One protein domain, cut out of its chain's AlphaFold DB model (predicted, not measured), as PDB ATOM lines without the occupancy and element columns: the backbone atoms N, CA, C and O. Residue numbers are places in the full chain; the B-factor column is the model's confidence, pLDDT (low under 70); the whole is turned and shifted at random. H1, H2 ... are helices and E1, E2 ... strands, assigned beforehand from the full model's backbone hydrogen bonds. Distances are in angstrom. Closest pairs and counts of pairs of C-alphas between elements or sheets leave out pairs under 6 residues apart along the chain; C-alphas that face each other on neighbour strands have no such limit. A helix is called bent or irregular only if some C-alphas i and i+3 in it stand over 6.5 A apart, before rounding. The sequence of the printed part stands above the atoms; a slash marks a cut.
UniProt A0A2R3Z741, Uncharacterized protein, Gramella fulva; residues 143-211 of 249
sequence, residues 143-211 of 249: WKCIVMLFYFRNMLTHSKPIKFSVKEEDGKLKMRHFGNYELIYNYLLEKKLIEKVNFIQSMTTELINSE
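AT A GLANCE: This is residues 143 to 211 of the 249 residues of an uncharacterized protein of Gramella fulva (UniProt A0A2R3Z741). The hairpin of strands E1 and E2 makes one end of an elongated shape and helix H1 the other, with H2 between, packed on H1. Residues 191 to 211, with no named element, loop out and back. The 69 printed residues run H1, E1, E2, H2, class mixed; the whole is only just compact, close to loose, radius of gyration of the C-alphas 12.9 A, spans 39 by 24 by 20 A.

HOW THE PARTS SIT: E1, residues 165 to 169, and E2, residues 172 to 177, form an antiparallel hairpin; N 167 and O 174, 2.9 A apart, are within hydrogen-bond range. H2, residues 179 to 190, touches H1, residues 143 to 157, closest at the C-alphas of Met 148 and Ile 184, 6.4 A, opposite ways at a steep tilt of 39 degrees. Every O i to N i+4 pair is within range in H1, 6 of 8 in H2.

IN THESE COORDINATES: H1, 21.4 A long, begins at C-alpha 143 (-8.601, 32.883, 55.265); H2, 18.0 A, ends at C-alpha 190 (-7.231, 26.185, 41.959). E1 measures 12.5 A, E2 15.3 A. H2 is only just irregular: C-alphas 180 and 183 are 7.0 A apart.

THE WHOLE: The printed part has no cut. Residues 159 to 168, 172 to 180 and 197 to 205 have pLDDT under 70.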
ATOM      1  N   TRP A 143      -7.268  33.162  54.709       97.88
ATOM      2  CA  TRP A 143      -8.601  32.883  55.265       97.88
ATOM      3  C   TRP A 143      -9.336  31.771  54.504       97.88
ATOM      4  O   TRP A 143      -9.882  30.842  55.104       97.88
ATOM      5  N   LYS A 144      -9.353  31.846  53.164       97.44
ATOM      6  CA  LYS A 144      -9.965  30.806  52.324       97.44
ATOM      7  C   LYS A 144      -9.285  29.458  52.561       97.44
ATOM      8  O   LYS A 144      -9.988  28.456  52.671       97.44
ATOM      9  N   CYS A 145      -7.960  29.436  52.695       97.94
ATOM     10  CA  CYS A 145      -7.204  28.233  53.028       97.94
ATOM     11  C   CYS A 145      -7.643  27.622  54.361       97.94
ATOM     12  O   CYS A 145      -7.971  26.436  54.397       97.94
ATOM     13  N   ILE A 146      -7.755  28.424  55.422       98.25
ATOM     14  CA  ILE A 146      -8.183  27.950  56.744       98.25
ATOM     15  C   ILE A 146      -9.610  27.397  56.711       98.25
ATOM     16  O   ILE A 146      -9.869  26.313  57.232       98.25
ATOM     17  N   VAL A 147     -10.544  28.059  56.021       96.50
ATOM     18  CA  VAL A 147     -11.901  27.509  55.846       96.50
ATOM     19  C   VAL A 147     -11.858  26.141  55.149       96.50
ATOM     20  O   VAL A 147     -12.565  25.216  55.562       96.50
ATOM     21  N   MET A 148     -11.017  25.981  54.122       96.38
ATOM     22  CA  MET A 148     -10.843  24.695  53.436       96.38
ATOM     23  C   MET A 148     -10.158  23.647  54.316       96.38
ATOM     24  O   MET A 148     -10.561  22.488  54.261       96.38
ATOM     25  N   LEU A 149      -9.196  24.034  55.159       96.69
ATOM     26  CA  LEU A 149      -8.538  23.161  56.135       96.69
ATOM     27  C   LEU A 149      -9.560  22.545  57.093       96.69
ATOM     28  O   LEU A 149      -9.607  21.326  57.251       96.69
ATOM     29  N   PHE A 150     -10.436  23.362  57.677       95.44
ATOM     30  CA  PHE A 150     -11.485  22.881  58.580       95.44
ATOM     31  C   PHE A 150     -12.490  21.969  57.884       95.44
ATOM     32  O   PHE A 150     -12.889  20.934  58.428       95.44
ATOM     33  N   TYR A 151     -12.866  22.316  56.654       91.81
ATOM     34  CA  TYR A 151     -13.720  21.463  55.846       91.81
ATOM     35  C   TYR A 151     -13.032  20.125  55.528       91.81
ATOM     36  O   TYR A 151     -13.661  19.069  55.629       91.81
ATOM     37  N   PHE A 152     -11.729  20.144  55.230       91.25
ATOM     38  CA  PHE A 152     -10.945  18.945  54.964       91.25
ATOM     39  C   PHE A 152     -10.799  18.064  56.200       91.25
ATOM     40  O   PHE A 152     -11.147  16.885  56.138       91.25
ATOM     41  N   ARG A 153     -10.414  18.635  57.348       91.50
ATOM     42  CA  ARG A 153     -10.347  17.931  58.635       91.50
ATOM     43  C   ARG A 153     -11.650  17.197  58.928       91.50
ATOM     44  O   ARG A 153     -11.612  16.005  59.210       91.50
ATOM     45  N   ASN A 154     -12.796  17.862  58.777       88.94
ATOM     46  CA  ASN A 154     -14.110  17.252  59.008       88.94
ATOM     47  C   ASN A 154     -14.396  16.070  58.070       88.94
ATOM     48  O   ASN A 154     -15.098  15.128  58.438       88.94
ATOM     49  N   MET A 155     -13.896  16.106  56.836       84.50
ATOM     50  CA  MET A 155     -14.046  14.977  55.922       84.50
ATOM     51  C   MET A 155     -13.172  13.787  56.337       84.50
ATOM     52  O   MET A 155     -13.647  12.650  56.301       84.50
ATOM     53  N   LEU A 156     -11.931  14.049  56.758       85.19
ATOM     54  CA  LEU A 156     -10.979  13.021  57.187       85.19
ATOM     55  C   LEU A 156     -11.420  12.330  58.482       85.19
ATOM     56  O   LEU A 156     -11.477  11.103  58.536       85.19
ATOM     57  N   THR A 157     -11.804  13.099  59.504       83.62
ATOM     58  CA  THR A 157     -12.157  12.563  60.830       83.62
ATOM     59  C   THR A 157     -13.450  11.752  60.824       83.62
ATOM     60  O   THR A 157     -13.573  10.778  61.562       83.62
ATOM     61  N   HIS A 158     -14.410  12.102  59.967       77.75
ATOM     62  CA  HIS A 158     -15.684  11.388  59.861       77.75
ATOM     63  C   HIS A 158     -15.684  10.268  58.809       77.75
ATOM     64  O   HIS A 158     -16.748   9.722  58.517       77.75
ATOM     65  N   SER A 159     -14.517   9.929  58.240       62.97
ATOM     66  CA  SER A 159     -14.335   8.834  57.270       62.97
ATOM     67  C   SER A 159     -15.395   8.822  56.163       62.97
ATOM     68  O   SER A 159     -15.921   7.768  55.790       62.97
ATOM     69  N   LYS A 160     -15.772  10.000  55.646       62.31
ATOM     70  CA  LYS A 160     -16.794  10.062  54.597       62.31
ATOM     71  C   LYS A 160     -16.207   9.417  53.333       62.31
ATOM     72  O   LYS A 160     -15.179   9.880  52.853       62.31
ATOM     73  N   PRO A 161     -16.814   8.359  52.767       57.69
ATOM     74  CA  PRO A 161     -16.253   7.720  51.584       57.69
ATOM     75  C   PRO A 161     -16.264   8.702  50.412       57.69
ATOM     76  O   PRO A 161     -17.284   9.350  50.148       57.69
ATOM     77  N   ILE A 162     -15.147   8.786  49.688       61.66
ATOM     78  CA  ILE A 162     -15.078   9.557  48.448       61.66
ATOM     79  C   ILE A 162     -15.898   8.794  47.403       61.66
ATOM     80  O   ILE A 162     -15.486   7.756  46.888       61.66
ATOM     81  N   LYS A 163     -17.120   9.266  47.141       55.59
ATOM     82  CA  LYS A 163     -18.004   8.676  46.132       55.59
ATOM     83  C   LYS A 163     -17.721   9.328  44.792       55.59
ATOM     84  O   LYS A 163     -18.048  10.498  44.617       55.59
ATOM     85  N   PHE A 164     -17.192   8.550  43.856       62.59
ATOM     86  CA  PHE A 164     -17.043   8.958  42.466       62.59
ATOM     87  C   PHE A 164     -18.215   8.443  41.640       62.59
ATOM     88  O   PHE A 164     -18.602   7.280  41.749       62.59
ATOM     89  N   SER A 165     -18.776   9.304  40.796       59.25
ATOM     90  CA  SER A 165     -19.697   8.871  39.744       59.25
ATOM     91  C   SER A 165     -19.203   9.360  38.395       59.25
ATOM     92  O   SER A 165     -18.720  10.487  38.249       59.25
ATOM     93  N   VAL A 166     -19.317   8.475  37.416       61.56
ATOM     94  CA  VAL A 166     -18.877   8.694  36.047       61.56
ATOM     95  C   VAL A 166     -20.127   8.758  35.193       61.56
ATOM     96  O   VAL A 166     -20.973   7.868  35.273       61.56
ATOM     97  N   LYS A 167     -20.249   9.804  34.379       62.47
ATOM     98  CA  LYS A 167     -21.320   9.908  33.394       62.47
ATOM     99  C   LYS A 167     -20.729  10.230  32.035       62.47
ATOM    100  O   LYS A 167     -19.858  11.088  31.915       62.47
ATOM    101  N   GLU A 168     -21.219   9.553  31.013       64.94
ATOM    102  CA  GLU A 168     -20.935   9.929  29.637       64.94
ATOM    103  C   GLU A 168     -21.742  11.185  29.274       64.94
ATOM    104  O   GLU A 168     -22.967  11.222  29.414       64.94
ATOM    105  N   GLU A 169     -21.044  12.235  28.850       70.75
ATOM    106  CA  GLU A 169     -21.621  13.461  28.302       70.75
ATOM    107  C   GLU A 169     -20.849  13.833  27.033       70.75
ATOM    108  O   GLU A 169     -19.624  13.955  27.063       70.75
ATOM    109  N   ASP A 170     -21.561  14.018  25.920       77.06
ATOM    110  CA  ASP A 170     -20.989  14.389  24.616       77.06
ATOM    111  C   ASP A 170     -19.936  13.387  24.088       77.06
ATOM    112  O   ASP A 170     -18.920  13.776  23.510       77.06
ATOM    113  N   GLY A 171     -20.142  12.087  24.335       71.38
ATOM    114  CA  GLY A 171     -19.198  11.024  23.955       71.38
ATOM    115  C   GLY A 171     -17.896  11.022  24.766       71.38
ATOM    116  O   GLY A 171     -16.929  10.359  24.392       71.38
ATOM    117  N   LYS A 172     -17.839  11.784  25.868       63.38
ATOM    118  CA  LYS A 172     -16.710  11.818  26.801       63.38
ATOM    119  C   LYS A 172     -17.170  11.385  28.187       63.38
ATOM    120  O   LYS A 172     -18.178  11.866  28.701       63.38
ATOM    121  N   LEU A 173     -16.401  10.506  28.827       59.84
ATOM    122  CA  LEU A 173     -16.598  10.183  30.239       59.84
ATOM    123  C   LEU A 173     -16.207  11.404  31.078       59.84
ATOM    124  O   LEU A 173     -15.047  11.818  31.089       59.84
ATOM    125  N   LYS A 174     -17.184  11.999  31.764       59.34
ATOM    126  CA  LYS A 174     -16.979  13.088  32.718       59.34
ATOM    127  C   LYS A 174     -17.173  12.566  34.138       59.34
ATOM    128  O   LYS A 174     -18.124  11.842  34.439       59.34
ATOM    129  N   MET A 175     -16.268  12.962  35.026       61.06
ATOM    130  CA  MET A 175     -16.434  12.765  36.464       61.06
ATOM    131  C   MET A 175     -17.473  13.773  36.957       61.06
ATOM    132  O   MET A 175     -17.305  14.970  36.731       61.06
ATOM    133  N   ARG A 176     -18.563  13.303  37.570       58.81
ATOM    134  CA  ARG A 176     -19.678  14.181  37.958       58.81
ATOM    135  C   ARG A 176     -19.695  14.543  39.435       58.81
ATOM    136  O   ARG A 176     -20.190  15.611  39.761       58.81
ATOM    137  N   HIS A 177     -19.189  13.682  40.319       56.06
ATOM    138  CA  HIS A 177     -19.327  13.892  41.760       56.06
ATOM    139  C   HIS A 177     -18.092  13.425  42.526       56.06
ATOM    140  O   HIS A 177     -17.698  12.274  42.379       56.06
ATOM    141  N   PHE A 178     -17.551  14.313  43.365       62.25
ATOM    142  CA  PHE A 178     -16.659  14.001  44.494       62.25
ATOM    143  C   PHE A 178     -17.446  13.926  45.824       62.25
ATOM    144  O   PHE A 178     -16.873  13.828  46.911       62.25
ATOM    145  N   GLY A 179     -18.783  14.009  45.763       67.12
ATOM    146  CA  GLY A 179     -19.636  14.154  46.940       67.12
ATOM    147  C   GLY A 179     -19.226  15.379  47.759       67.12
ATOM    148  O   GLY A 179     -18.969  16.445  47.208       67.12
ATOM    149  N   ASN A 180     -19.088  15.209  49.073       69.81
ATOM    150  CA  ASN A 180     -18.649  16.293  49.951       69.81
ATOM    151  C   ASN A 180     -17.200  16.747  49.673       69.81
ATOM    152  O   ASN A 180     -16.835  17.822  50.117       69.81
ATOM    153  N   TYR A 181     -16.371  15.999  48.938       77.00
ATOM    154  CA  TYR A 181     -14.979  16.393  48.665       77.00
ATOM    155  C   TYR A 181     -14.830  17.356  47.484       77.00
ATOM    156  O   TYR A 181     -13.732  17.847  47.250       77.00
ATOM    157  N   GLU A 182     -15.904  17.652  46.747       81.00
ATOM    158  CA  GLU A 182     -15.850  18.501  45.547       81.00
ATOM    159  C   GLU A 182     -15.271  19.887  45.832       81.00
ATOM    160  O   GLU A 182     -14.443  20.390  45.077       81.00
ATOM    161  N   LEU A 183     -15.659  20.473  46.959       85.75
ATOM    162  CA  LEU A 183     -15.191  21.784  47.383       85.75
ATOM    163  C   LEU A 183     -13.672  21.794  47.649       85.75
ATOM    164  O   LEU A 183     -12.983  22.691  47.170       85.75
ATOM    165  N   ILE A 184     -13.137  20.761  48.311       88.06
ATOM    166  CA  ILE A 184     -11.688  20.612  48.547       88.06
ATOM    167  C   ILE A 184     -10.970  20.337  47.233       88.06
ATOM    168  O   ILE A 184      -9.968  20.972  46.941       88.06
ATOM    169  N   TYR A 185     -11.493  19.422  46.418       86.44
ATOM    170  CA  TYR A 185     -10.907  19.076  45.128       86.44
ATOM    171  C   TYR A 185     -10.752  20.311  44.232       86.44
ATOM    172  O   TYR A 185      -9.667  20.575  43.719       86.44
ATOM    173  N   ASN A 186     -11.813  21.108  44.097       88.06
ATOM    174  CA  ASN A 186     -11.787  22.331  43.301       88.06
ATOM    175  C   ASN A 186     -10.809  23.364  43.872       88.06
ATOM    176  O   ASN A 186     -10.112  24.024  43.106       88.06
ATOM    177  N   TYR A 187     -10.720  23.477  45.198       92.81
ATOM    178  CA  TYR A 187      -9.752  24.360  45.841       92.81
ATOM    179  C   TYR A 187      -8.299  23.916  45.612       92.81
ATOM    180  O   TYR A 187      -7.454  24.731  45.251       92.81
ATOM    181  N   LEU A 188      -8.005  22.622  45.757       91.81
ATOM    182  CA  LEU A 188      -6.672  22.069  45.508       91.81
ATOM    183  C   LEU A 188      -6.271  22.203  44.031       91.81
ATOM    184  O   LEU A 188      -5.115  22.500  43.738       91.81
ATOM    185  N   LEU A 189      -7.222  22.049  43.101       90.44
ATOM    186  CA  LEU A 189      -7.009  22.344  41.680       90.44
ATOM    187  C   LEU A 189      -6.690  23.824  41.441       90.44
ATOM    188  O   LEU A 189      -5.768  24.138  40.692       90.44
ATOM    189  N   GLU A 190      -7.448  24.735  42.057       93.88
ATOM    190  CA  GLU A 190      -7.231  26.185  41.959       93.88
ATOM    191  C   GLU A 190      -5.826  26.568  42.441       93.88
ATOM    192  O   GLU A 190      -5.135  27.348  41.784       93.88
ATOM    193  N   LYS A 191      -5.380  25.964  43.548       94.62
ATOM    194  CA  LYS A 191      -4.035  26.144  44.112       94.62
ATOM    195  C   LYS A 191      -2.951  25.323  43.400       94.62
ATOM    196  O   LYS A 191      -1.788  25.444  43.760       94.62
ATOM    197  N   LYS A 192      -3.309  24.561  42.358       92.69
ATOM    198  CA  LYS A 192      -2.412  23.712  41.552       92.69
ATOM    199  C   LYS A 192      -1.668  22.633  42.352       92.69
ATOM    200  O   LYS A 192      -0.628  22.170  41.910       92.69
ATOM    201  N   LEU A 193      -2.236  22.205  43.478       90.44
ATOM    202  CA  LEU A 193      -1.692  21.143  44.339       90.44
ATOM    203  C   LEU A 193      -2.061  19.737  43.844       90.44
ATOM    204  O   LEU A 193      -1.542  18.730  44.317       90.44
ATOM    205  N   ILE A 194      -3.016  19.660  42.916       86.88
ATOM    206  CA  ILE A 194      -3.398  18.440  42.211       86.88
ATOM    207  C   ILE A 194      -3.662  18.762  40.744       86.88
ATOM    208  O   ILE A 194      -4.028  19.883  40.383       86.88
ATOM    209  N   GLU A 195      -3.536  17.749  39.895       82.38
ATOM    210  CA  GLU A 195      -3.893  17.858  38.486       82.38
ATOM    211  C   GLU A 195      -5.354  17.481  38.236       82.38
ATOM    212  O   GLU A 195      -5.973  16.669  38.939       82.38
ATOM    213  N   LYS A 196      -5.917  18.054  37.170       74.62
ATOM    214  CA  LYS A 196      -7.235  17.647  36.695       74.62
ATOM    215  C   LYS A 196      -7.152  16.215  36.180       74.62
ATOM    216  O   LYS A 196      -6.417  15.927  35.238       74.62
ATOM    217  N   VAL A 197      -7.954  15.330  36.760       67.12
ATOM    218  CA  VAL A 197      -7.950  13.915  36.387       67.12
ATOM    219  C   VAL A 197      -8.514  13.765  34.982       67.12
ATOM    220  O   VAL A 197      -9.705  13.999  34.755       67.12
ATOM    221  N   ASN A 198      -7.669  13.362  34.036       56.41
ATOM    222  CA  ASN A 198      -8.110  12.900  32.728       56.41
ATOM    223  C   ASN A 198      -8.266  11.377  32.765       56.41
ATOM    224  O   ASN A 198      -7.375  10.648  33.195       56.41
ATOM    225  N   PHE A 199      -9.417  10.909  32.289       49.81
ATOM    226  CA  PHE A 199      -9.970   9.561  32.467       49.81
ATOM    227  C   PHE A 199      -9.085   8.383  32.002       49.81
ATOM    228  O   PHE A 199      -9.424   7.230  32.241       49.81
ATOM    229  N   ILE A 200      -7.973   8.643  31.311       46.72
ATOM    230  CA  ILE A 200      -7.197   7.620  30.600       46.72
ATOM    231  C   ILE A 200      -5.994   7.111  31.421       46.72
ATOM    232  O   ILE A 200      -5.477   6.047  31.097       46.72
ATOM    233  N   GLN A 201      -5.562   7.792  32.497       37.56
ATOM    234  CA  GLN A 201      -4.275   7.449  33.138       37.56
ATOM    235  C   GLN A 201      -4.194   7.404  34.671       37.56
ATOM    236  O   GLN A 201      -3.157   6.981  35.171       37.56
ATOM    237  N   SER A 202      -5.222   7.746  35.452       42.62
ATOM    238  CA  SER A 202      -5.089   7.623  36.913       42.62
ATOM    239  C   SER A 202      -6.433   7.510  37.629       42.62
ATOM    240  O   SER A 202      -7.233   8.442  37.622       42.62
ATOM    241  N   MET A 203      -6.667   6.361  38.275       42.03
ATOM    242  CA  MET A 203      -7.726   6.167  39.280       42.03
ATOM    243  C   MET A 203      -7.315   6.682  40.671       42.03
ATOM    244  O   MET A 203      -8.007   6.427  41.653       42.03
ATOM    245  N   THR A 204      -6.193   7.391  40.785       49.69
ATOM    246  CA  THR A 204      -5.605   7.761  42.073       49.69
ATOM    247  C   THR A 204      -5.143   9.210  42.037       49.69
ATOM    248  O   THR A 204      -3.951   9.498  41.964       49.69
ATOM    249  N   THR A 205      -6.083  10.153  42.083       56.19
ATOM    250  CA  THR A 205      -5.727  11.485  42.583       56.19
ATOM    251  C   THR A 205      -5.570  11.367  44.078       56.19
ATOM    252  O   THR A 205      -6.545  11.198  44.811       56.19
ATOM    253  N   GLU A 206      -4.325  11.410  44.518       70.06
ATOM    254  CA  GLU A 206      -3.999  11.414  45.927       70.06
ATOM    255  C   GLU A 206      -4.336  12.800  46.488       70.06
ATOM    256  O   GLU A 206      -3.546  13.733  46.411       70.06
ATOM    257  N   LEU A 207      -5.552  12.942  47.028       75.81
ATOM    258  CA  LEU A 207      -6.004  14.171  47.697       75.81
ATOM    259  C   LEU A 207      -5.231  14.451  48.994       75.81
ATOM    260  O   LEU A 207      -5.455  15.477  49.625       75.81
ATOM    261  N   ILE A 208      -4.367  13.525  49.418       82.88
ATOM    262  CA  ILE A 208      -3.595  13.592  50.655       82.88
ATOM    263  C   ILE A 208      -2.159  13.177  50.356       82.88
ATOM    264  O   ILE A 208      -1.739  12.053  50.629       82.88
ATOM    265  N   ASN A 209      -1.424  14.097  49.748       87.88
ATOM    266  CA  ASN A 209      -0.003  13.956  49.466       87.88
ATOM    267  C   ASN A 209       0.813  14.924  50.345       87.88
ATOM    268  O   ASN A 209       0.254  15.723  51.102       87.88
ATOM    269  N   SER A 210       2.137  14.813  50.258       92.62
ATOM    270  CA  SER A 210       3.070  15.604  51.064       92.62
ATOM    271  C   SER A 210       2.942  17.106  50.818       92.62
ATOM    272  O   SER A 210       2.903  17.874  51.772       92.62
ATOM    273  N   GLU A 211       2.795  17.508  49.556       94.19
ATOM    274  CA  GLU A 211       2.673  18.910  49.144       94.19
ATOM    275  C   GLU A 211       1.407  19.560  49.716       94.19
ATOM    276  O   GLU A 211       1.449  20.672  50.229       94.19
TER     277      GLU A 211